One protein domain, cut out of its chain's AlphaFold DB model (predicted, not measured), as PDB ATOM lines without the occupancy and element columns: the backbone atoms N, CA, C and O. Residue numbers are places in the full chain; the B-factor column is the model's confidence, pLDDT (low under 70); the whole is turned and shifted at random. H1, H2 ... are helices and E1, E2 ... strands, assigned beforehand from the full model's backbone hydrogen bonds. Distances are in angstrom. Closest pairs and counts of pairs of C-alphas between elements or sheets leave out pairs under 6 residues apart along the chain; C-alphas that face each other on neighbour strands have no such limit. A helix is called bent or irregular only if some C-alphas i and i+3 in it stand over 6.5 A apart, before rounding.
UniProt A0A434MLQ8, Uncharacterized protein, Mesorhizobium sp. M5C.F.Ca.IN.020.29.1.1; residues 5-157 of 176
ATOM      1  N   PRO A   5     126.467 143.248 190.349       84.19
ATOM      2  CA  PRO A   5     125.539 142.203 189.923       84.19
ATOM      3  C   PRO A   5     126.140 141.319 188.827       84.19
ATOM      4  O   PRO A   5     126.793 141.830 187.918       84.19
ATOM      5  N   ASP A   6     125.847 140.018 188.850       83.50
ATOM      6  CA  ASP A   6     126.359 139.040 187.874       83.50
ATOM      7  C   ASP A   6     126.134 139.460 186.408       83.50
ATOM      8  O   ASP A   6     127.008 139.303 185.556       83.50
ATOM      9  N   GLU A   7     124.974 140.052 186.111       85.00
ATOM     10  CA  GLU A   7     124.611 140.557 184.778       85.00
ATOM     11  C   GLU A   7     125.524 141.687 184.274       85.00
ATOM     12  O   GLU A   7     125.628 141.907 183.067       85.00
ATOM     13  N   ARG A   8     126.217 142.380 185.185       85.88
ATOM     14  CA  ARG A   8     127.188 143.434 184.871       85.88
ATOM     15  C   ARG A   8     128.618 142.909 184.732       85.88
ATOM     16  O   ARG A   8     129.462 143.611 184.191       85.88
ATOM     17  N   LEU A   9     128.897 141.676 185.157       85.81
ATOM     18  CA  LEU A   9     130.207 141.044 184.954       85.81
ATOM     19  C   LEU A   9     130.359 140.462 183.543       85.81
ATOM     20  O   LEU A   9     131.467 140.400 183.015       85.81
ATOM     21  N   ILE A  10     129.245 140.071 182.913       85.81
ATOM     22  CA  ILE A  10     129.213 139.460 181.575       85.81
ATOM     23  C   ILE A  10     128.378 140.329 180.634       85.81
ATOM     24  O   ILE A  10     127.306 139.951 180.160       85.81
ATOM     25  N   THR A  11     128.876 141.530 180.354       88.25
ATOM     26  CA  THR A  11     128.257 142.437 179.381       88.25
ATOM     27  C   THR A  11     128.848 142.230 177.985       88.25
ATOM     28  O   THR A  11     129.995 141.799 177.840       88.25
ATOM     29  N   PRO A  12     128.135 142.619 176.910       89.44
ATOM     30  CA  PRO A  12     128.714 142.646 175.568       89.44
ATOM     31  C   PRO A  12     129.977 143.512 175.461       89.44
ATOM     32  O   PRO A  12     130.782 143.297 174.557       89.44
ATOM     33  N   PHE A  13     130.148 144.505 176.341       89.56
ATOM     34  CA  PHE A  13     131.351 145.332 176.381       89.56
ATOM     35  C   PHE A  13     132.528 144.574 177.003       89.56
ATOM     36  O   PHE A  13     133.602 144.544 176.403       89.56
ATOM     37  N   MET A  14     132.303 143.862 178.111       91.88
ATOM     38  CA  MET A  14     133.301 142.980 178.723       91.88
ATOM     39  C   MET A  14     133.737 141.850 177.784       91.88
ATOM     40  O   MET A  14     134.931 141.635 177.596       91.88
ATOM     41  N   LEU A  15     132.803 141.194 177.092       92.25
ATOM     42  CA  LEU A  15     133.147 140.145 176.121       92.25
ATOM     43  C   LEU A  15     133.987 140.681 174.948       92.25
ATOM     44  O   LEU A  15     134.951 140.048 174.507       92.25
ATOM     45  N   ARG A  16     133.675 141.892 174.463       92.38
ATOM     46  CA  ARG A  16     134.522 142.579 173.473       92.38
ATOM     47  C   ARG A  16     135.883 142.945 174.049       92.38
ATOM     48  O   ARG A  16     136.869 142.873 173.322       92.38
ATOM     49  N   ARG A  17     135.951 143.343 175.324       94.12
ATOM     50  CA  ARG A  17     137.214 143.624 176.009       94.12
ATOM     51  C   ARG A  17     138.087 142.372 176.049       94.12
ATOM     52  O   ARG A  17     139.241 142.476 175.657       94.12
ATOM     53  N   PHE A  18     137.540 141.207 176.397       94.69
ATOM     54  CA  PHE A  18     138.283 139.938 176.390       94.69
ATOM     55  C   PHE A  18     138.834 139.596 175.007       94.69
ATOM     56  O   PHE A  18     140.010 139.273 174.870       94.69
ATOM     57  N   THR A  19     138.001 139.743 173.975       93.81
ATOM     58  CA  THR A  19     138.416 139.504 172.586       93.81
ATOM     59  C   THR A  19     139.548 140.448 172.185       93.81
ATOM     60  O   THR A  19     140.554 139.997 171.654       93.81
ATOM     61  N   ARG A  20     139.438 141.745 172.513       94.06
ATOM     62  CA  ARG A  20     140.493 142.728 172.227       94.06
ATOM     63  C   ARG A  20     141.807 142.381 172.909       94.06
ATOM     64  O   ARG A  20     142.837 142.458 172.259       94.06
ATOM     65  N   GLU A  21     141.774 141.994 174.183       93.06
ATOM     66  CA  GLU A  21     142.976 141.544 174.896       93.06
ATOM     67  C   GLU A  21     143.625 140.332 174.214       93.06
ATOM     68  O   GLU A  21     144.845 140.223 174.156       93.06
ATOM     69  N   ALA A  22     142.815 139.436 173.656       92.94
ATOM     70  CA  ALA A  22     143.284 138.236 172.973       92.94
ATOM     71  C   ALA A  22     143.745 138.455 171.523       92.94
ATOM     72  O   ALA A  22     144.321 137.544 170.927       92.94
ATOM     73  N   GLU A  23     143.466 139.624 170.950       93.50
ATOM     74  CA  GLU A  23     143.907 140.051 169.615       93.50
ATOM     75  C   GLU A  23     145.136 140.972 169.666       93.50
ATOM     76  O   GLU A  23     145.732 141.267 168.624       93.50
ATOM     77  N   LEU A  24     145.524 141.445 170.858       90.12
ATOM     78  CA  LEU A  24     146.747 142.227 171.027       90.12
ATOM     79  C   LEU A  24     147.953 141.443 170.507       90.12
ATOM     80  O   LEU A  24     147.974 140.217 170.522       90.12
ATOM     81  N   GLU A  25     148.930 142.178 169.979       86.00
ATOM     82  CA  GLU A  25     150.210 141.624 169.514       86.00
ATOM     83  C   GLU A  25     150.104 140.502 168.466       86.00
ATOM     84  O   GLU A  25     151.028 139.718 168.261       86.00
ATOM     85  N   GLY A  26     148.989 140.460 167.730       82.88
ATOM     86  CA  GLY A  26     148.752 139.457 166.692       82.88
ATOM     87  C   GLY A  26     148.156 138.150 167.215       82.88
ATOM     88  O   GLY A  26     148.161 137.151 166.490       82.88
ATOM     89  N   GLY A  27     147.630 138.147 168.443       84.94
ATOM     90  CA  GLY A  27     146.862 137.042 168.996       84.94
ATOM     91  C   GLY A  27     145.630 136.683 168.153       84.94
ATOM     92  O   GLY A  27     145.102 137.475 167.372       84.94
ATOM     93  N   GLN A  28     145.171 135.438 168.286       87.19
ATOM     94  CA  GLN A  28     144.102 134.866 167.451       87.19
ATOM     95  C   GLN A  28     142.697 135.027 168.055       87.19
ATOM     96  O   GLN A  28     141.750 134.407 167.575       87.19
ATOM     97  N   GLY A  29     142.553 135.799 169.136       89.56
ATOM     98  CA  GLY A  29     141.272 135.994 169.823       89.56
ATOM     99  C   GLY A  29     140.916 134.908 170.851       89.56
ATOM    100  O   GLY A  29     139.916 135.048 171.560       89.56
ATOM    101  N   TYR A  30     141.729 133.852 170.989       92.38
ATOM    102  CA  TYR A  30     141.528 132.820 172.011       92.38
ATOM    103  C   TYR A  30     141.792 133.356 173.417       92.38
ATOM    104  O   TYR A  30     142.874 133.871 173.717       92.38
ATOM    105  N   HIS A  31     140.810 133.170 174.293       94.94
ATOM    106  CA  HIS A  31     140.873 133.581 175.687       94.94
ATOM    107  C   HIS A  31     140.104 132.646 176.614       94.94
ATOM    108  O   HIS A  31     139.161 131.970 176.201       94.94
ATOM    109  N   TYR A  32     140.501 132.653 177.880       96.00
ATOM    110  CA  TYR A  32     139.777 132.031 178.979       96.00
ATOM    111  C   TYR A  32     139.613 133.073 180.084       96.00
ATOM    112  O   TYR A  32     140.604 133.537 180.645       96.00
ATOM    113  N   ALA A  33     138.381 133.473 180.394       96.69
ATOM    114  CA  ALA A  33     138.114 134.454 181.442       96.69
ATOM    115  C   ALA A  33     137.546 133.796 182.705       96.69
ATOM    116  O   ALA A  33     136.655 132.952 182.630       96.69
ATOM    117  N   LEU A  34     138.048 134.228 183.861       96.75
ATOM    118  CA  LEU A  34     137.589 133.864 185.195       96.75
ATOM    119  C   LEU A  34     136.934 135.077 185.849       96.75
ATOM    120  O   LEU A  34     137.533 136.149 185.968       96.75
ATOM    121  N   MET A  35     135.707 134.889 186.312       95.75
ATOM    122  CA  MET A  35     134.940 135.880 187.058       95.75
ATOM    123  C   MET A  35     134.459 135.252 188.359       95.75
ATOM    124  O   MET A  35     134.221 134.046 188.429       95.75
ATOM    125  N   GLN A  36     134.296 136.069 189.392       95.69
ATOM    126  CA  GLN A  36     133.663 135.655 190.636       95.69
ATOM    127  C   GLN A  36     132.327 136.377 190.756       95.69
ATOM    128  O   GLN A  36     132.224 137.534 190.367       95.69
ATOM    129  N   ARG A  37     131.306 135.682 191.240       92.88
ATOM    130  CA  ARG A  37     129.994 136.246 191.553       92.88
ATOM    131  C   ARG A  37     130.006 136.893 192.928       92.88
ATOM    132  O   ARG A  37     130.855 136.598 193.773       92.88
ATOM    133  N   ASP A  38     128.992 137.705 193.193       89.25
ATOM    134  CA  ASP A  38     128.787 138.323 194.508       89.25
ATOM    135  C   ASP A  38     128.542 137.302 195.644       89.25
ATOM    136  O   ASP A  38     128.713 137.622 196.824       89.25
ATOM    137  N   ASN A  39     128.177 136.065 195.293       89.56
ATOM    138  CA  ASN A  39     127.859 134.989 196.224       89.56
ATOM    139  C   ASN A  39     129.052 134.081 196.583       89.56
ATOM    140  O   ASN A  39     128.903 133.244 197.474       89.56
ATOM    141  N   GLY A  40     130.207 134.211 195.922       90.31
ATOM    142  CA  GLY A  40     131.334 133.283 196.107       90.31
ATOM    143  C   GLY A  40     131.730 132.502 194.868       90.31
ATOM    144  O   GLY A  40     132.917 132.223 194.679       90.31
ATOM    145  N   ASP A  41     130.743 132.146 194.052       94.38
ATOM    146  CA  ASP A  41     130.901 131.161 192.994       94.38
ATOM    147  C   ASP A  41     131.684 131.729 191.813       94.38
ATOM    148  O   ASP A  41     131.640 132.923 191.514       94.38
ATOM    149  N   PHE A  42     132.382 130.851 191.100       94.81
ATOM    150  CA  PHE A  42     133.102 131.226 189.892       94.81
ATOM    151  C   PHE A  42     132.239 131.053 188.646       94.81
ATOM    152  O   PHE A  42     131.435 130.122 188.542       94.81
ATOM    153  N   ILE A  43     132.434 131.954 187.688       93.75
ATOM    154  CA  ILE A  43     131.966 131.807 186.317       93.75
ATOM    155  C   ILE A  43     133.184 131.815 185.414       93.75
ATOM    156  O   ILE A  43     134.012 132.725 185.479       93.75
ATOM    157  N   ASP A  44     133.226 130.838 184.524       93.81
ATOM    158  CA  ASP A  44     134.246 130.739 183.502       93.81
ATOM    159  C   ASP A  44     133.612 131.121 182.154       93.81
ATOM    160  O   ASP A  44     132.495 130.700 181.836       93.81
ATOM    161  N   HIS A  45     134.305 131.933 181.356       93.19
ATOM    162  CA  HIS A  45     133.931 132.215 179.973       93.19
ATOM    163  C   HIS A  45     135.038 131.745 179.035       93.19
ATOM    164  O   HIS A  45     136.130 132.313 179.003       93.19
ATOM    165  N   ASN A  46     134.723 130.708 178.262       91.25
ATOM    166  CA  ASN A  46     135.622 130.086 177.307       91.25
ATOM    167  C   ASN A  46     134.884 129.890 175.961       91.25
ATOM    168  O   ASN A  46     134.100 128.946 175.834       91.25
ATOM    169  N   PRO A  47     135.083 130.757 174.949       88.25
ATOM    170  CA  PRO A  47     134.400 130.669 173.654       88.25
ATOM    171  C   PRO A  47     135.007 129.605 172.716       88.25
ATOM    172  O   PRO A  47     135.083 129.809 171.506       88.25
ATOM    173  N   GLY A  48     135.431 128.459 173.260       85.25
ATOM    174  CA  GLY A  48     136.057 127.366 172.507       85.25
ATOM    175  C   GLY A  48     137.588 127.411 172.458       85.25
ATOM    176  O   GLY A  48     138.185 126.768 171.598       85.25
ATOM    177  N   SER A  49     138.221 128.159 173.360       89.06
ATOM    178  CA  SER A  49     139.662 128.093 173.611       89.06
ATOM    179  C   SER A  49     140.030 126.800 174.361       89.06
ATOM    180  O   SER A  49     139.156 126.165 174.963       89.06
ATOM    181  N   PRO A  50     141.312 126.393 174.357       90.31
ATOM    182  CA  PRO A  50     141.784 125.300 175.205       90.31
ATOM    183  C   PRO A  50     141.469 125.532 176.690       90.31
ATOM    184  O   PRO A  50     141.310 126.668 177.131       90.31
ATOM    185  N   GLU A  51     141.389 124.463 177.476       91.25
ATOM    186  CA  GLU A  51     141.215 124.608 178.922       91.25
ATOM    187  C   GLU A  51     142.497 125.161 179.562       91.25
ATOM    188  O   GLU A  51     143.606 124.868 179.109       91.25
ATOM    189  N   LEU A  52     142.360 125.938 180.638       90.88
ATOM    190  CA  LEU A  52     143.518 126.396 181.411       90.88
ATOM    191  C   LEU A  52     144.261 125.213 182.033       90.88
ATOM    192  O   LEU A  52     143.643 124.229 182.461       90.88
ATOM    193  N   ALA A  53     145.581 125.336 182.140       90.62
ATOM    194  CA  ALA A  53     146.359 124.442 182.981       90.62
ATOM    195  C   ALA A  53     145.885 124.532 184.456       90.62
ATOM    196  O   ALA A  53     145.477 125.607 184.919       90.62
ATOM    197  N   PRO A  54     145.862 123.410 185.208       91.44
ATOM    198  CA  PRO A  54     145.294 123.381 186.559       91.44
ATOM    199  C   PRO A  54     145.920 124.377 187.544       91.44
ATOM    200  O   PRO A  54     145.229 124.904 188.412       91.44
ATOM    201  N   ASP A  55     147.213 124.639 187.417       92.38
ATOM    202  CA  ASP A  55     147.961 125.610 188.211       92.38
ATOM    203  C   ASP A  55     147.532 127.054 187.906       92.38
ATOM    204  O   ASP A  55     147.235 127.799 188.842       92.38
ATOM    205  N   GLN A  56     147.381 127.420 186.625       94.50
ATOM    206  CA  GLN A  56     146.835 128.723 186.223       94.50
ATOM    207  C   GLN A  56     145.411 128.909 186.760       94.50
ATOM    208  O   GLN A  56     145.087 129.954 187.321       94.50
ATOM    209  N   MET A  57     144.576 127.869 186.668       95.38
ATOM    210  CA  MET A  57     143.208 127.886 187.192       95.38
ATOM    211  C   MET A  57     143.165 128.111 188.711       95.38
ATOM    212  O   MET A  57     142.404 128.953 189.194       95.38
ATOM    213  N   ILE A  58     143.966 127.364 189.479       95.81
ATOM    214  CA  ILE A  58     144.015 127.480 190.945       95.81
ATOM    215  C   ILE A  58     144.535 128.860 191.347       95.81
ATOM    216  O   ILE A  58     143.898 129.540 192.151       95.81
ATOM    217  N   PHE A  59     145.651 129.295 190.755       96.50
ATOM    218  CA  PHE A  59     146.228 130.606 191.028       96.50
ATOM    219  C   PHE A  59     145.234 131.729 190.722       96.50
ATOM    220  O   PHE A  59     145.012 132.607 191.561       96.50
ATOM    221  N   GLY A  60     144.591 131.671 189.554       97.00
ATOM    222  CA  GLY A  60     143.626 132.670 189.120       97.00
ATOM    223  C   GLY A  60     142.441 132.782 190.071       97.00
ATOM    224  O   GLY A  60     142.102 133.883 190.499       97.00
ATOM    225  N   ARG A  61     141.849 131.655 190.485       97.56
ATOM    226  CA  ARG A  61     140.727 131.639 191.442       97.56
ATOM    227  C   ARG A  61     141.122 132.150 192.828       97.56
ATOM    228  O   ARG A  61     140.368 132.919 193.435       97.56
ATOM    229  N   ASP A  62     142.297 131.770 193.319       97.56
ATOM    230  CA  ASP A  62     142.808 132.219 194.616       97.56
ATOM    231  C   ASP A  62     143.064 133.730 194.635       97.56
ATOM    232  O   ASP A  62     142.644 134.425 195.568       97.56
ATOM    233  N   LEU A  63     143.724 134.249 193.597       97.94
ATOM    234  CA  LEU A  63     143.990 135.676 193.454       97.94
ATOM    235  C   LEU A  63     142.688 136.461 193.270       97.94
ATOM    236  O   LEU A  63     142.473 137.450 193.966       97.94
ATOM    237  N   LEU A  64     141.777 136.000 192.409       97.38
ATOM    238  CA  LEU A  64     140.493 136.666 192.187       97.38
ATOM    239  C   LEU A  64     139.667 136.741 193.478       97.38
ATOM    240  O   LEU A  64     139.107 137.793 193.779       97.38
ATOM    241  N   THR A  65     139.663 135.668 194.280       97.56
ATOM    242  CA  THR A  65     139.010 135.651 195.600       97.56
ATOM    243  C   THR A  65     139.603 136.688 196.540       97.56
ATOM    244  O   THR A  65     138.855 137.411 197.199       97.56
ATOM    245  N   LEU A  66     140.933 136.776 196.613       97.62
ATOM    246  CA  LEU A  66     141.621 137.768 197.436       97.62
ATOM    247  C   LEU A  66     141.234 139.191 197.008       97.62
ATOM    248  O   LEU A  66     140.735 139.970 197.822       97.62
ATOM    249  N   LEU A  67     141.377 139.494 195.717       97.88
ATOM    250  CA  LEU A  67     141.081 140.806 195.142       97.88
ATOM    251  C   LEU A  67     139.622 141.220 195.368       97.88
ATOM    252  O   LEU A  67     139.345 142.322 195.833       97.88
ATOM    253  N   ASN A  68     138.668 140.332 195.102       97.00
ATOM    254  CA  ASN A  68     137.243 140.626 195.252       97.00
ATOM    255  C   ASN A  68     136.752 140.605 196.704       97.00
ATOM    256  O   ASN A  68     135.688 141.154 197.029       97.00
ATOM    257  N   ARG A  69     137.509 139.989 197.613       96.12
ATOM    258  CA  ARG A  69     137.242 140.068 199.047       96.12
ATOM    259  C   ARG A  69     137.753 141.375 199.639       96.12
ATOM    260  O   ARG A  69     136.996 141.999 200.378       96.12
ATOM    261  N   GLU A  70     138.987 141.756 199.321       96.38
ATOM    262  CA  GLU A  70     139.737 142.782 200.057       96.38
ATOM    263  C   GLU A  70     139.906 144.089 199.282       96.38
ATOM    264  O   GLU A  70     139.865 145.163 199.874       96.38
ATOM    265  N   LEU A  71     140.014 144.014 197.956       95.81
ATOM    266  CA  LEU A  71     140.390 145.128 197.084       95.81
ATOM    267  C   LEU A  71     139.322 145.431 196.027       95.81
ATOM    268  O   LEU A  71     139.622 145.968 194.970       95.81
ATOM    269  N   HIS A  72     138.056 145.092 196.266       92.56
ATOM    270  CA  HIS A  72     137.011 145.269 195.248       92.56
ATOM    271  C   HIS A  72     136.733 146.751 194.920       92.56
ATOM    272  O   HIS A  72     136.313 147.079 193.813       92.56
ATOM    273  N   PHE A  73     136.963 147.659 195.878       92.69
ATOM    274  CA  PHE A  73     136.868 149.116 195.711       92.69
ATOM    275  C   PHE A  73     135.555 149.637 195.099       92.69
ATOM    276  O   PHE A  73     135.535 150.596 194.334       92.69
ATOM    277  N   GLY A  74     134.436 149.000 195.443       89.44
ATOM    278  CA  GLY A  74     133.116 149.325 194.882       89.44
ATOM    279  C   GLY A  74     132.864 148.796 193.463       89.44
ATOM    280  O   GLY A  74     131.736 148.890 192.995       89.44
ATOM    281  N   GLY A  75     133.872 148.197 192.833       94.56
ATOM    282  CA  GLY A  75     133.786 147.456 191.579       94.56
ATOM    283  C   GLY A  75     134.026 145.959 191.785       94.56
ATOM    284  O   GLY A  75     133.789 145.435 192.880       94.56
ATOM    285  N   ALA A  76     134.503 145.287 190.742       96.50
ATOM    286  CA  ALA A  76     134.907 143.885 190.743       96.50
ATOM    287  C   ALA A  76     136.173 143.679 189.902       96.50
ATOM    288  O   ALA A  76     136.420 144.386 188.928       96.50
ATOM    289  N   TRP A  77     136.964 142.682 190.275       97.62
ATOM    290  CA  TRP A  77     138.096 142.210 189.493       97.62
ATOM    291  C   TRP A  77     137.691 141.002 188.664       97.62
ATOM    292  O   TRP A  77     136.986 140.108 189.143       97.62
ATOM    293  N   VAL A  78     138.182 140.979 187.431       97.12
ATOM    294  CA  VAL A  78     138.016 139.901 186.458       97.12
ATOM    295  C   VAL A  78     139.391 139.506 185.948       97.12
ATOM    296  O   VAL A  78     140.252 140.367 185.778       97.12
ATOM    297  N   MET A  79     139.611 138.223 185.689       97.44
ATOM    298  CA  MET A  79     140.871 137.738 185.139       97.44
ATOM    299  C   MET A  79     140.658 137.125 183.763       97.44
ATOM    300  O   MET A  79     139.657 136.459 183.524       97.44
ATOM    301  N   VAL A  80     141.593 137.354 182.849       97.00
ATOM    302  CA  VAL A  80     141.550 136.845 181.479       97.00
ATOM    303  C   VAL A  80     142.919 136.306 181.121       97.00
ATOM    304  O   VAL A  80     143.915 137.015 181.210       97.00
ATOM    305  N   TYR A  81     142.957 135.061 180.680       96.62
ATOM    306  CA  TYR A  81     144.133 134.439 180.104       96.62
ATOM    307  C   TYR A  81     144.023 134.484 178.585       96.62
ATOM    308  O   TYR A  81     142.973 134.166 178.022       96.62
ATOM    309  N   THR A  82     145.094 134.897 177.915       95.38
ATOM    310  CA  THR A  82     145.166 135.008 176.451       95.38
ATOM    311  C   THR A  82     146.460 134.388 175.924       95.38
ATOM    312  O   THR A  82     147.353 134.058 176.705       95.38
ATOM    313  N   HIS A  83     146.548 134.194 174.607       93.31
ATOM    314  CA  HIS A  83     147.713 133.582 173.958       93.31
ATOM    315  C   HIS A  83     147.990 132.149 174.451       93.31
ATOM    316  O   HIS A  83     149.056 131.887 175.012       93.31
ATOM    317  N   PRO A  84     147.037 131.211 174.273       91.00
ATOM    318  CA  PRO A  84     147.278 129.817 174.613       91.00
ATOM    319  C   PRO A  84     148.383 129.241 173.730       91.00
ATOM    320  O   PRO A  84     148.335 129.347 172.501       91.00
ATOM    321  N   VAL A  85     149.344 128.576 174.356       85.88
ATOM    322  CA  VAL A  85     150.351 127.770 173.680       85.88
ATOM    323  C   VAL A  85     149.958 126.303 173.826       85.88
ATOM    324  O   VAL A  85     149.694 125.844 174.941       85.88
ATOM    325  N   PRO A  86     149.864 125.547 172.714       69.50
ATOM    326  CA  PRO A  86     149.533 124.133 172.778       69.50
ATOM    327  C   PRO A  86     150.517 123.405 173.695       69.50
ATOM    328  O   PRO A  86     151.729 123.483 173.485       69.50
ATOM    329  N   GLY A  87     150.004 122.672 174.682       63.06
ATOM    330  CA  GLY A  87     150.840 121.792 175.485       63.06
ATOM    331  C   GLY A  87     151.556 120.770 174.595       63.06
ATOM    332  O   GLY A  87     151.007 120.283 173.606       63.06
ATOM    333  N   ASN A  88     152.781 120.388 174.963       55.84
ATOM    334  CA  ASN A  88     153.607 119.430 174.208       55.84
ATOM    335  C   ASN A  88     153.011 118.007 174.104       55.84
ATOM    336  O   ASN A  88     153.626 117.117 173.514       55.84
ATOM    337  N   SER A  89     151.834 117.757 174.682       53.69
ATOM    338  CA  SER A  89     151.183 116.453 174.705       53.69
ATOM    339  C   SER A  89     149.788 116.529 174.099       53.69
ATOM    340  O   SER A  89     148.885 117.136 174.663       53.69
ATOM    341  N   VAL A  90     149.587 115.792 173.004       54.59
ATOM    342  CA  VAL A  90     148.290 115.575 172.330       54.59
ATOM    343  C   VAL A  90     147.232 114.961 173.272       54.59
ATOM    344  O   VAL A  90     146.047 114.943 172.955       54.59
ATOM    345  N   LEU A  91     147.649 114.446 174.435       53.31
ATOM    346  CA  LEU A  91     146.792 113.783 175.419       53.31
ATOM    347  C   LEU A  91     146.305 114.703 176.552       53.31
ATOM    348  O   LEU A  91     145.473 114.269 177.345       53.31
ATOM    349  N   LEU A  92     146.803 115.939 176.652       54.12
ATOM    350  CA  LEU A  92     146.366 116.912 177.655       54.12
ATOM    351  C   LEU A  92     145.618 118.048 176.947       54.12
ATOM    352  O   LEU A  92     146.202 118.794 176.174       54.12
ATOM    353  N   LEU A  93     144.317 118.174 177.221       66.94
ATOM    354  CA  LEU A  93     143.419 119.215 176.684       66.94
ATOM    355  C   LEU A  93     143.643 120.608 177.308       66.94
ATOM    356  O   LEU A  93     142.800 121.492 177.160       66.94
ATOM    357  N   HIS A  94     144.760 120.788 178.009       79.44
ATOM    358  CA  HIS A  94     145.121 122.025 178.683       79.44
ATOM    359  C   HIS A  94     146.167 122.787 177.867       79.44
ATOM    360  O   HIS A  94     147.030 122.174 177.234       79.44
ATOM    361  N   ALA A  95     146.096 124.114 177.896       82.06
ATOM    362  CA  ALA A  95     147.113 124.996 177.340       82.06
ATOM    363  C   ALA A  95     147.718 125.872 178.433       82.06
ATOM    364  O   ALA A  95     147.021 126.297 179.357       82.06
ATOM    365  N   ASP A  96     148.999 126.179 178.259       87.00
ATOM    366  CA  ASP A  96     149.662 127.227 179.016       87.00
ATOM    367  C   ASP A  96     149.386 128.554 178.320       87.00
ATOM    368  O   ASP A  96     149.679 128.736 177.135       87.00
ATOM    369  N   TYR A  97     148.785 129.489 179.040       92.12
ATOM    370  CA  TYR A  97     148.510 130.817 178.516       92.12
ATOM    371  C   TYR A  97     149.678 131.751 178.809       92.12
ATOM    372  O   TYR A  97     150.064 131.926 179.965       92.12
ATOM    373  N   HIS A  98     150.222 132.365 177.759       93.75
ATOM    374  CA  HIS A  98     151.406 133.224 177.829       93.75
ATOM    375  C   HIS A  98     151.104 134.668 178.235       93.75
ATOM    376  O   HIS A  98     152.020 135.480 178.329       93.75
ATOM    377  N   ARG A  99     149.838 135.014 178.469       94.75
ATOM    378  CA  ARG A  99     149.458 136.344 178.935       94.75
ATOM    379  C   ARG A  99     148.286 136.258 179.902       94.75
ATOM    380  O   ARG A  99     147.305 135.560 179.641       94.75
ATOM    381  N   MET A 100     148.387 136.985 181.008       95.88
ATOM    382  CA  MET A 100     147.366 137.089 182.050       95.88
ATOM    383  C   MET A 100     147.011 138.561 182.249       95.88
ATOM    384  O   MET A 100     147.884 139.394 182.471       95.88
ATOM    385  N   CYS A 101     145.723 138.873 182.221       96.75
ATOM    386  CA  CYS A 101     145.185 140.211 182.409       96.75
ATOM    387  C   CYS A 101     144.231 140.212 183.602       96.75
ATOM    388  O   CYS A 101     143.305 139.409 183.662       96.75
ATOM    389  N   ILE A 102     144.418 141.149 184.520       98.00
ATOM    390  CA  ILE A 102     143.545 141.402 185.661       98.00
ATOM    391  C   ILE A 102     142.879 142.754 185.417       98.00
ATOM    392  O   ILE A 102     143.528 143.798 185.386       98.00
ATOM    393  N   ILE A 103     141.576 142.733 185.182       97.56
ATOM    394  CA  ILE A 103     140.788 143.886 184.761       97.56
ATOM    395  C   ILE A 103     139.946 144.347 185.944       97.56
ATOM    396  O   ILE A 103     139.201 143.548 186.516       97.56
ATOM    397  N   TRP A 104     140.044 145.631 186.296       97.19
ATOM    398  CA  TRP A 104     139.104 146.238 187.235       97.19
ATOM    399  C   TRP A 104     137.896 146.776 186.479       97.19
ATOM    400  O   TRP A 104     138.032 147.513 185.496       97.19
ATOM    401  N   VAL A 105     136.724 146.402 186.965       95.06
ATOM    402  CA  VAL A 105     135.421 146.773 186.432       95.06
ATOM    403  C   VAL A 105     134.703 147.583 187.497       95.06
ATOM    404  O   VAL A 105     134.706 147.200 188.667       95.06
ATOM    405  N   ASP A 106     134.102 148.704 187.120       93.06
ATOM    406  CA  ASP A 106     133.339 149.518 188.060       93.06
ATOM    407  C   ASP A 106     131.960 148.909 188.393       93.06
ATOM    408  O   ASP A 106     131.615 147.788 188.014       93.06
ATOM    409  N   VAL A 107     131.155 149.656 189.150       91.00
ATOM    410  CA  VAL A 107     129.811 149.229 189.563       91.00
ATOM    411  C   VAL A 107     128.851 149.036 188.384       91.00
ATOM    412  O   VAL A 107     127.892 148.267 188.496       91.00
ATOM    413  N   ASP A 108     129.089 149.715 187.262       89.12
ATOM    414  CA  ASP A 108     128.253 149.673 186.065       89.12
ATOM    415  C   ASP A 108     128.638 148.548 185.105       89.12
ATOM    416  O   ASP A 108     127.877 148.238 184.186       89.12
ATOM    417  N   GLY A 109     129.715 147.822 185.408       87.56
ATOM    418  CA  GLY A 109     130.189 146.733 184.564       87.56
ATOM    419  C   GLY A 109     131.156 147.211 183.485       87.56
ATOM    420  O   GLY A 109     131.444 146.449 182.555       87.56
ATOM    421  N   ASP A 110     131.661 148.444 183.599       91.25
ATOM    422  CA  ASP A 110     132.598 149.006 182.639       91.25
ATOM    423  C   ASP A 110     134.057 148.742 183.080       91.25
ATOM    424  O   ASP A 110     134.459 149.121 184.184       91.25
ATOM    425  N   PRO A 111     134.884 148.076 182.247       93.38
ATOM    426  CA  PRO A 111     136.310 147.901 182.470       93.38
ATOM    427  C   PRO A 111     137.027 149.246 182.374       93.38
ATOM    428  O   PRO A 111     136.943 149.939 181.358       93.38
ATOM    429  N   GLN A 112     137.789 149.580 183.410       93.56
ATOM    430  CA  GLN A 112     138.456 150.880 183.521       93.56
ATOM    431  C   GLN A 112     139.952 150.797 183.213       93.56
ATOM    432  O   GLN A 112     140.500 151.665 182.536       93.56
ATOM    433  N   PHE A 113     140.625 149.751 183.698       94.62
ATOM    434  CA  PHE A 113     142.052 149.534 183.463       94.62
ATOM    435  C   PHE A 113     142.427 148.056 183.605       94.62
ATOM    436  O   PHE A 113     141.622 147.218 184.023       94.62
ATOM    437  N   THR A 114     143.665 147.734 183.234       96.38
ATOM    438  CA  THR A 114     144.195 146.371 183.231       96.38
ATOM    439  C   THR A 114     145.575 146.350 183.875       96.38
ATOM    440  O   THR A 114     146.391 147.233 183.628       96.38
ATOM    441  N   VAL A 115     145.807 145.350 184.719       97.31
ATOM    442  CA  VAL A 115     147.121 144.956 185.230       97.31
ATOM    443  C   VAL A 115     147.476 143.651 184.538       97.31
ATOM    444  O   VAL A 115     146.657 142.736 184.524       97.31
ATOM    445  N   GLU A 116     148.653 143.560 183.938       95.69
ATOM    446  CA  GLU A 116     148.976 142.448 183.048       95.69
ATOM    447  C   GLU A 116     150.334 141.823 183.334       95.69
ATOM    448  O   GLU A 116     151.227 142.435 183.919       95.69
ATOM    449  N   TRP A 117     150.441 140.573 182.909       96.00
ATOM    450  CA  TRP A 117     151.666 139.811 182.791       96.00
ATOM    451  C   TRP A 117     151.734 139.217 181.391       96.00
ATOM    452  O   TRP A 117     150.719 138.735 180.876       96.00
ATOM    453  N   GLN A 118     152.937 139.181 180.831       94.56
ATOM    454  CA  GLN A 118     153.218 138.572 179.548       94.56
ATOM    455  C   GLN A 118     154.519 137.773 179.613       94.56
ATOM    456  O   GLN A 118     155.527 138.233 180.147       94.56
ATOM    457  N   HIS A 119     154.489 136.565 179.060       92.38
ATOM    458  CA  HIS A 119     155.641 135.682 178.999       92.38
ATOM    459  C   HIS A 119     156.799 136.341 178.251       92.38
ATOM    460  O   HIS A 119     156.641 136.831 177.133       92.38
ATOM    461  N   GLY A 120     157.984 136.278 178.850       91.19
ATOM    462  CA  GLY A 120     159.200 136.861 178.303       91.19
ATOM    463  C   GLY A 120     159.413 138.335 178.652       91.19
ATOM    464  O   GLY A 120     160.402 138.914 178.197       91.19
ATOM    465  N   GLU A 121     158.532 138.941 179.453       88.12
ATOM    466  CA  GLU A 121     158.584 140.361 179.800       88.12
ATOM    467  C   GLU A 121     158.665 140.608 181.307       88.12
ATOM    468  O   GLU A 121     158.068 139.906 182.117       88.12
ATOM    469  N   GLY A 122     159.370 141.676 181.690       89.19
ATOM    470  CA  GLY A 122     159.457 142.107 183.083       89.19
ATOM    471  C   GLY A 122     160.299 141.187 183.972       89.19
ATOM    472  O   GLY A 122     161.265 140.572 183.520       89.19
ATOM    473  N   GLU A 123     159.976 141.182 185.267       87.06
ATOM    474  CA  GLU A 123     160.678 140.387 186.286       87.06
ATOM    475  C   GLU A 123     160.158 138.946 186.358       87.06
ATOM    476  O   GLU A 123     160.937 138.034 186.619       87.06
ATOM    477  N   GLU A 124     158.865 138.734 186.099       91.31
ATOM    478  CA  GLU A 124     158.278 137.405 185.952       91.31
ATOM    479  C   GLU A 124     158.386 136.937 184.501       91.31
ATOM    480  O   GLU A 124     157.522 137.234 183.678       91.31
ATOM    481  N   PHE A 125     159.446 136.204 184.163       90.12
ATOM    482  CA  PHE A 125     159.696 135.807 182.779       90.12
ATOM    483  C   PHE A 125     158.754 134.681 182.334       90.12
ATOM    484  O   PHE A 125     158.272 134.672 181.197       90.12
ATOM    485  N   ASP A 126     158.453 133.733 183.220       92.62
ATOM    486  CA  ASP A 126     157.497 132.655 182.977       92.62
ATOM    487  C   ASP A 126     156.351 132.624 184.006       92.62
ATOM    488  O   ASP A 126     156.307 133.392 184.966       92.62
ATOM    489  N   PHE A 127     155.362 131.754 183.780       92.00
ATOM    490  CA  PHE A 127     154.221 131.664 184.692       92.00
ATOM    491  C   PHE A 127     154.599 131.054 186.054       92.00
ATOM    492  O   PHE A 127     153.930 131.311 187.057       92.00
ATOM    493  N   ALA A 128     155.681 130.274 186.129       92.38
ATOM    494  CA  ALA A 128     156.169 129.790 187.412       92.38
ATOM    495  C   ALA A 128     156.683 130.961 188.260       92.38
ATOM    496  O   ALA A 128     156.371 131.010 189.449       92.38
ATOM    497  N   ASP A 129     157.347 131.949 187.656       93.69
ATOM    498  CA  ASP A 129     157.732 133.192 188.331       93.69
ATOM    499  C   ASP A 129     156.505 133.966 188.841       93.69
ATOM    500  O   ASP A 129     156.490 134.412 189.988       93.69
ATOM    501  N   VAL A 130     155.427 134.046 188.047       93.88
ATOM    502  CA  VAL A 130     154.140 134.645 188.469       93.88
ATOM    503  C   VAL A 130     153.607 133.980 189.736       93.88
ATOM    504  O   VAL A 130     153.192 134.668 190.676       93.88
ATOM    505  N   MET A 131     153.640 132.645 189.784       94.56
ATOM    506  CA  MET A 131     153.211 131.881 190.954       94.56
ATOM    507  C   MET A 131     154.154 132.051 192.149       94.56
ATOM    508  O   MET A 131     153.677 132.146 193.281       94.56
ATOM    509  N   LEU A 132     155.470 132.112 191.915       94.69
ATOM    510  CA  LEU A 132     156.488 132.302 192.953       94.69
ATOM    511  C   LEU A 132     156.415 133.693 193.590       94.69
ATOM    512  O   LEU A 132     156.536 133.796 194.812       94.69
ATOM    513  N   SER A 133     156.145 134.740 192.802       94.25
ATOM    514  CA  SER A 133     155.828 136.086 193.307       94.25
ATOM    515  C   SER A 133     154.616 136.064 194.244       94.25
ATOM    516  O   SER A 133     154.534 136.842 195.199       94.25
ATOM    517  N   GLY A 134     153.688 135.135 194.006       93.31
ATOM    518  CA  GLY A 134     152.558 134.854 194.875       93.31
ATOM    519  C   GLY A 134     151.428 135.878 194.765       93.31
ATOM    520  O   GLY A 134     151.598 137.025 194.345       93.31
ATOM    521  N   ARG A 135     150.227 135.462 195.179       95.38
ATOM    522  CA  ARG A 135     149.007 136.277 195.050       95.38
ATOM    523  C   ARG A 135     149.063 137.618 195.791       95.38
ATOM    524  O   ARG A 135     148.441 138.571 195.345       95.38
ATOM    525  N   GLU A 136     149.813 137.710 196.891       96.44
ATOM    526  CA  GLU A 136     149.937 138.950 197.674       96.44
ATOM    527  C   GLU A 136     150.706 140.033 196.903       96.44
ATOM    528  O   GLU A 136     150.309 141.196 196.912       96.44
ATOM    529  N   SER A 137     151.763 139.654 196.172       96.69
ATOM    530  CA  SER A 137     152.502 140.580 195.301       96.69
ATOM    531  C   SER A 137     151.590 141.134 194.203       96.69
ATOM    532  O   SER A 137     151.503 142.345 193.986       96.69
ATOM    533  N   TRP A 138     150.803 140.262 193.570       97.38
ATOM    534  CA  TRP A 138     149.817 140.667 192.568       97.38
ATOM    535  C   TRP A 138     148.687 141.526 193.139       97.38
ATOM    536  O   TRP A 138     148.264 142.485 192.490       97.38
ATOM    537  N   ALA A 139     148.232 141.245 194.361       97.88
ATOM    538  CA  ALA A 139     147.255 142.077 195.056       97.88
ATOM    539  C   ALA A 139     147.791 143.494 195.305       97.88
ATOM    540  O   ALA A 139     147.093 144.465 195.012       97.88
ATOM    541  N   GLN A 140     149.050 143.628 195.730       97.94
ATOM    542  CA  GLN A 140     149.708 144.930 195.887       97.94
ATOM    543  C   GLN A 140     149.823 145.687 194.555       97.94
ATOM    544  O   GLN A 140     149.580 146.894 194.513       97.94
ATOM    545  N   ARG A 141     150.130 144.996 193.447       97.44
ATOM    546  CA  ARG A 141     150.131 145.603 192.100       97.44
ATOM    547  C   ARG A 141     148.744 146.113 191.709       97.44
ATOM    548  O   ARG A 141     148.623 147.235 191.221       97.44
ATOM    549  N   CYS A 142     147.701 145.325 191.963       98.06
ATOM    550  CA  CYS A 142     146.313 145.709 191.691       98.06
ATOM    551  C   CYS A 142     145.868 146.908 192.538       98.06
ATOM    552  O   CYS A 142     145.262 147.843 192.013       98.06
ATOM    553  N   GLU A 143     146.212 146.925 193.826       98.06
ATOM    554  CA  GLU A 143     145.963 148.070 194.701       98.06
ATOM    555  C   GLU A 143     146.698 149.321 194.204       98.06
ATOM    556  O   GLU A 143     146.082 150.377 194.056       98.06
ATOM    557  N   GLY A 144     147.989 149.210 193.880       97.81
ATOM    558  CA  GLY A 144     148.782 150.322 193.353       97.81
ATOM    559  C   GLY A 144     148.225 150.880 192.040       97.81
ATOM    560  O   GLY A 144     148.122 152.101 191.875       97.81
ATOM    561  N   ALA A 145     147.797 150.000 191.131       97.38
ATOM    562  CA  ALA A 145     147.141 150.385 189.886       97.38
ATOM    563  C   ALA A 145     145.820 151.120 190.151       97.38
ATOM    564  O   ALA A 145     145.585 152.185 189.575       97.38
ATOM    565  N   TRP A 146     145.001 150.627 191.085       96.88
ATOM    566  CA  TRP A 146     143.753 151.287 191.459       96.88
ATOM    567  C   TRP A 146     143.981 152.667 192.086       96.88
ATOM    568  O   TRP A 146     143.310 153.628 191.712       96.88
ATOM    569  N   GLN A 147     144.951 152.808 192.996       95.81
ATOM    570  CA  GLN A 147     145.286 154.109 193.591       95.81
ATOM    571  C   GLN A 147     145.769 155.104 192.529       95.81
ATOM    572  O   GLN A 147     145.396 156.278 192.560       95.81
ATOM    573  N   THR A 148     146.561 154.628 191.564       95.12
ATOM    574  CA  THR A 148     147.033 155.439 190.434       95.12
ATOM    575  C   THR A 148     145.864 155.896 189.569       95.12
ATOM    576  O   THR A 148     145.721 157.093 189.324       95.12
ATOM    577  N   TRP A 149     144.987 154.972 189.170       94.06
ATOM    578  CA  TRP A 149     143.781 155.282 188.404       94.06
ATOM    579  C   TRP A 149     142.886 156.283 189.141       94.06
ATOM    580  O   TRP A 149     142.507 157.303 188.572       94.06
ATOM    581  N   LYS A 150     142.614 156.056 190.432       92.38
ATOM    582  CA  LYS A 150     141.801 156.956 191.255       92.38
ATOM    583  C   LYS A 150     142.376 158.366 191.278       92.38
ATOM    584  O   LYS A 150     141.622 159.325 191.135       92.38
ATOM    585  N   LYS A 151     143.690 158.501 191.470       90.12
ATOM    586  CA  LYS A 151     144.355 159.808 191.481       90.12
ATOM    587  C   LYS A 151     144.210 160.509 190.131       90.12
ATOM    588  O   LYS A 151     143.780 161.653 190.105       90.12
ATOM    589  N   LEU A 152     144.483 159.804 189.031       88.06
ATOM    590  CA  LEU A 152     144.322 160.347 187.680       88.06
ATOM    591  C   LEU A 152     142.878 160.783 187.414       88.06
ATOM    592  O   LEU A 152     142.656 161.857 186.871       88.06
ATOM    593  N   MET A 153     141.889 159.994 187.833       84.00
ATOM    594  CA  MET A 153     140.481 160.353 187.666       84.00
ATOM    595  C   MET A 153     140.072 161.551 188.520       84.00
ATOM    596  O   MET A 153     139.310 162.382 188.039       84.00
ATOM    597  N   VAL A 154     140.582 161.683 189.749       75.19
ATOM    598  CA  VAL A 154     140.381 162.897 190.555       75.19
ATOM    599  C   VAL A 154     140.997 164.105 189.853       75.19
ATOM    600  O   VAL A 154     140.306 165.103 189.706       75.19
ATOM    601  N   ASP A 155     142.224 163.994 189.343       67.12
ATOM    602  CA  ASP A 155     142.894 165.083 188.619       67.12
ATOM    603  C   ASP A 155     142.141 165.480 187.326       67.12
ATOM    604  O   ASP A 155     142.171 166.641 186.923       67.12
ATOM    605  N   VAL A 156     141.439 164.541 186.675       64.94
ATOM    606  CA  VAL A 156     140.589 164.816 185.497       64.94
ATOM    607  C   VAL A 156     139.213 165.386 185.878       64.94
ATOM    608  O   VAL A 156     138.667 166.206 185.138       64.94
ATOM    609  N   ILE A 157     138.628 164.949 186.999       62.06
ATOM    610  CA  ILE A 157     137.295 165.373 187.466       62.06
ATOM    611  C   ILE A 157     137.355 166.702 188.226       62.06
ATOM    612  O   ILE A 157     136.344 167.404 188.265       62.06
TER     613      ILE A 157
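This is residues 5 to 157 of the 176 residues of an uncharacterized protein of Mesorhizobium sp. M5C.F.Ca.IN.020.29.1.1 (UniProt A0A434MLQ8). A twisted five-stranded sheet makes the middle of three layers, with H2 packed on one face and H3 and H4 on the other, while H1 only grazes the sheet. H4 has a kink near residue 135, and its residues 150 to 157 stick out free. The printed part has 153 residues, with four named helices and five named strands in the order H1 H2 E1 E2 H3 E3 E4 E5 H4; the class is mixed, helices and strands. The sheet, in the order E2 E1 E3 E4 E5, is antiparallel throughout. The whole is compact, with a radius of gyration of the C-alphas of 15.1 A, yet elongated, spanning 52 by 33 by 31 A.

H1, residues 6 to 9, and H2, residues 12 to 26, meet only through their tight link. H2 is on the sheet; its closest C-alpha pair with E3, residues 76 to 86, is Ala 22 and Thr 82, 5.1 A. E1, residues 31 to 36, and E2, residues 42 to 45, form a hairpin, with N 35 and O 43 within hydrogen-bond range at 2.9 A; between E1 and E3, N 34 and O 79 are at 2.8 A. H3, residues 54 to 70, is on the opposite face from H2, over E1 and E3 at a height over the sheet of 8.3 A, slantwise to the strands at 34 degrees to E1 on the local plane. E2, H3 and E3 form a split strand-helix-strand unit, two strands running the same way with E1 between them, and its crossover is left-handed. E3, E4, residues 94 to 105, and E5, residues 111 to 118, form a meander, each strand the antiparallel neighbour of the one before; N 80 and O 101 are at 2.8 A, N 102 and O 115 at 2.7 A. E4 bends by 77 degrees at residue 98. H4, residues 127 to 157, is on the same face as H3, over E4 and E5, along the strands at 11 degrees to E4 on the local plane. H4 touches H3 with residues 131 to 142 alone, closest at the C-alphas of Leu 63 and Arg 135, 5.3 A; they run the same way at a tilt of 37 degrees, only just steep. Every O i to N i+4 pair is within hydrogen-bond range in H3, against 9 of 11 in H2 and 24 of 27 in H4; H1 is too short for such a pair.

H1 begins at C-alpha 6, (126.359, 139.040, 187.874). H2 measures 22.1 A and is irregular, C-alphas 22 and 25 being 8.5 A apart. H3 measures 24.3 A, E3 30.4 A, E4 27.7 A and E5 19.5 A. H4, 37.8 A, is irregular, with C-alphas 132 and 135 8.7 A apart, and ends at C-alpha 157, (137.295, 165.373, 187.466).

The C-alphas farthest apart are those of Leu 91 and Ile 157, 53.8 A. The printed part has no cut and no long link. Mean pLDDT of the printed part is 90.4; residues 86 to 93 and 155 to 157 are under 70.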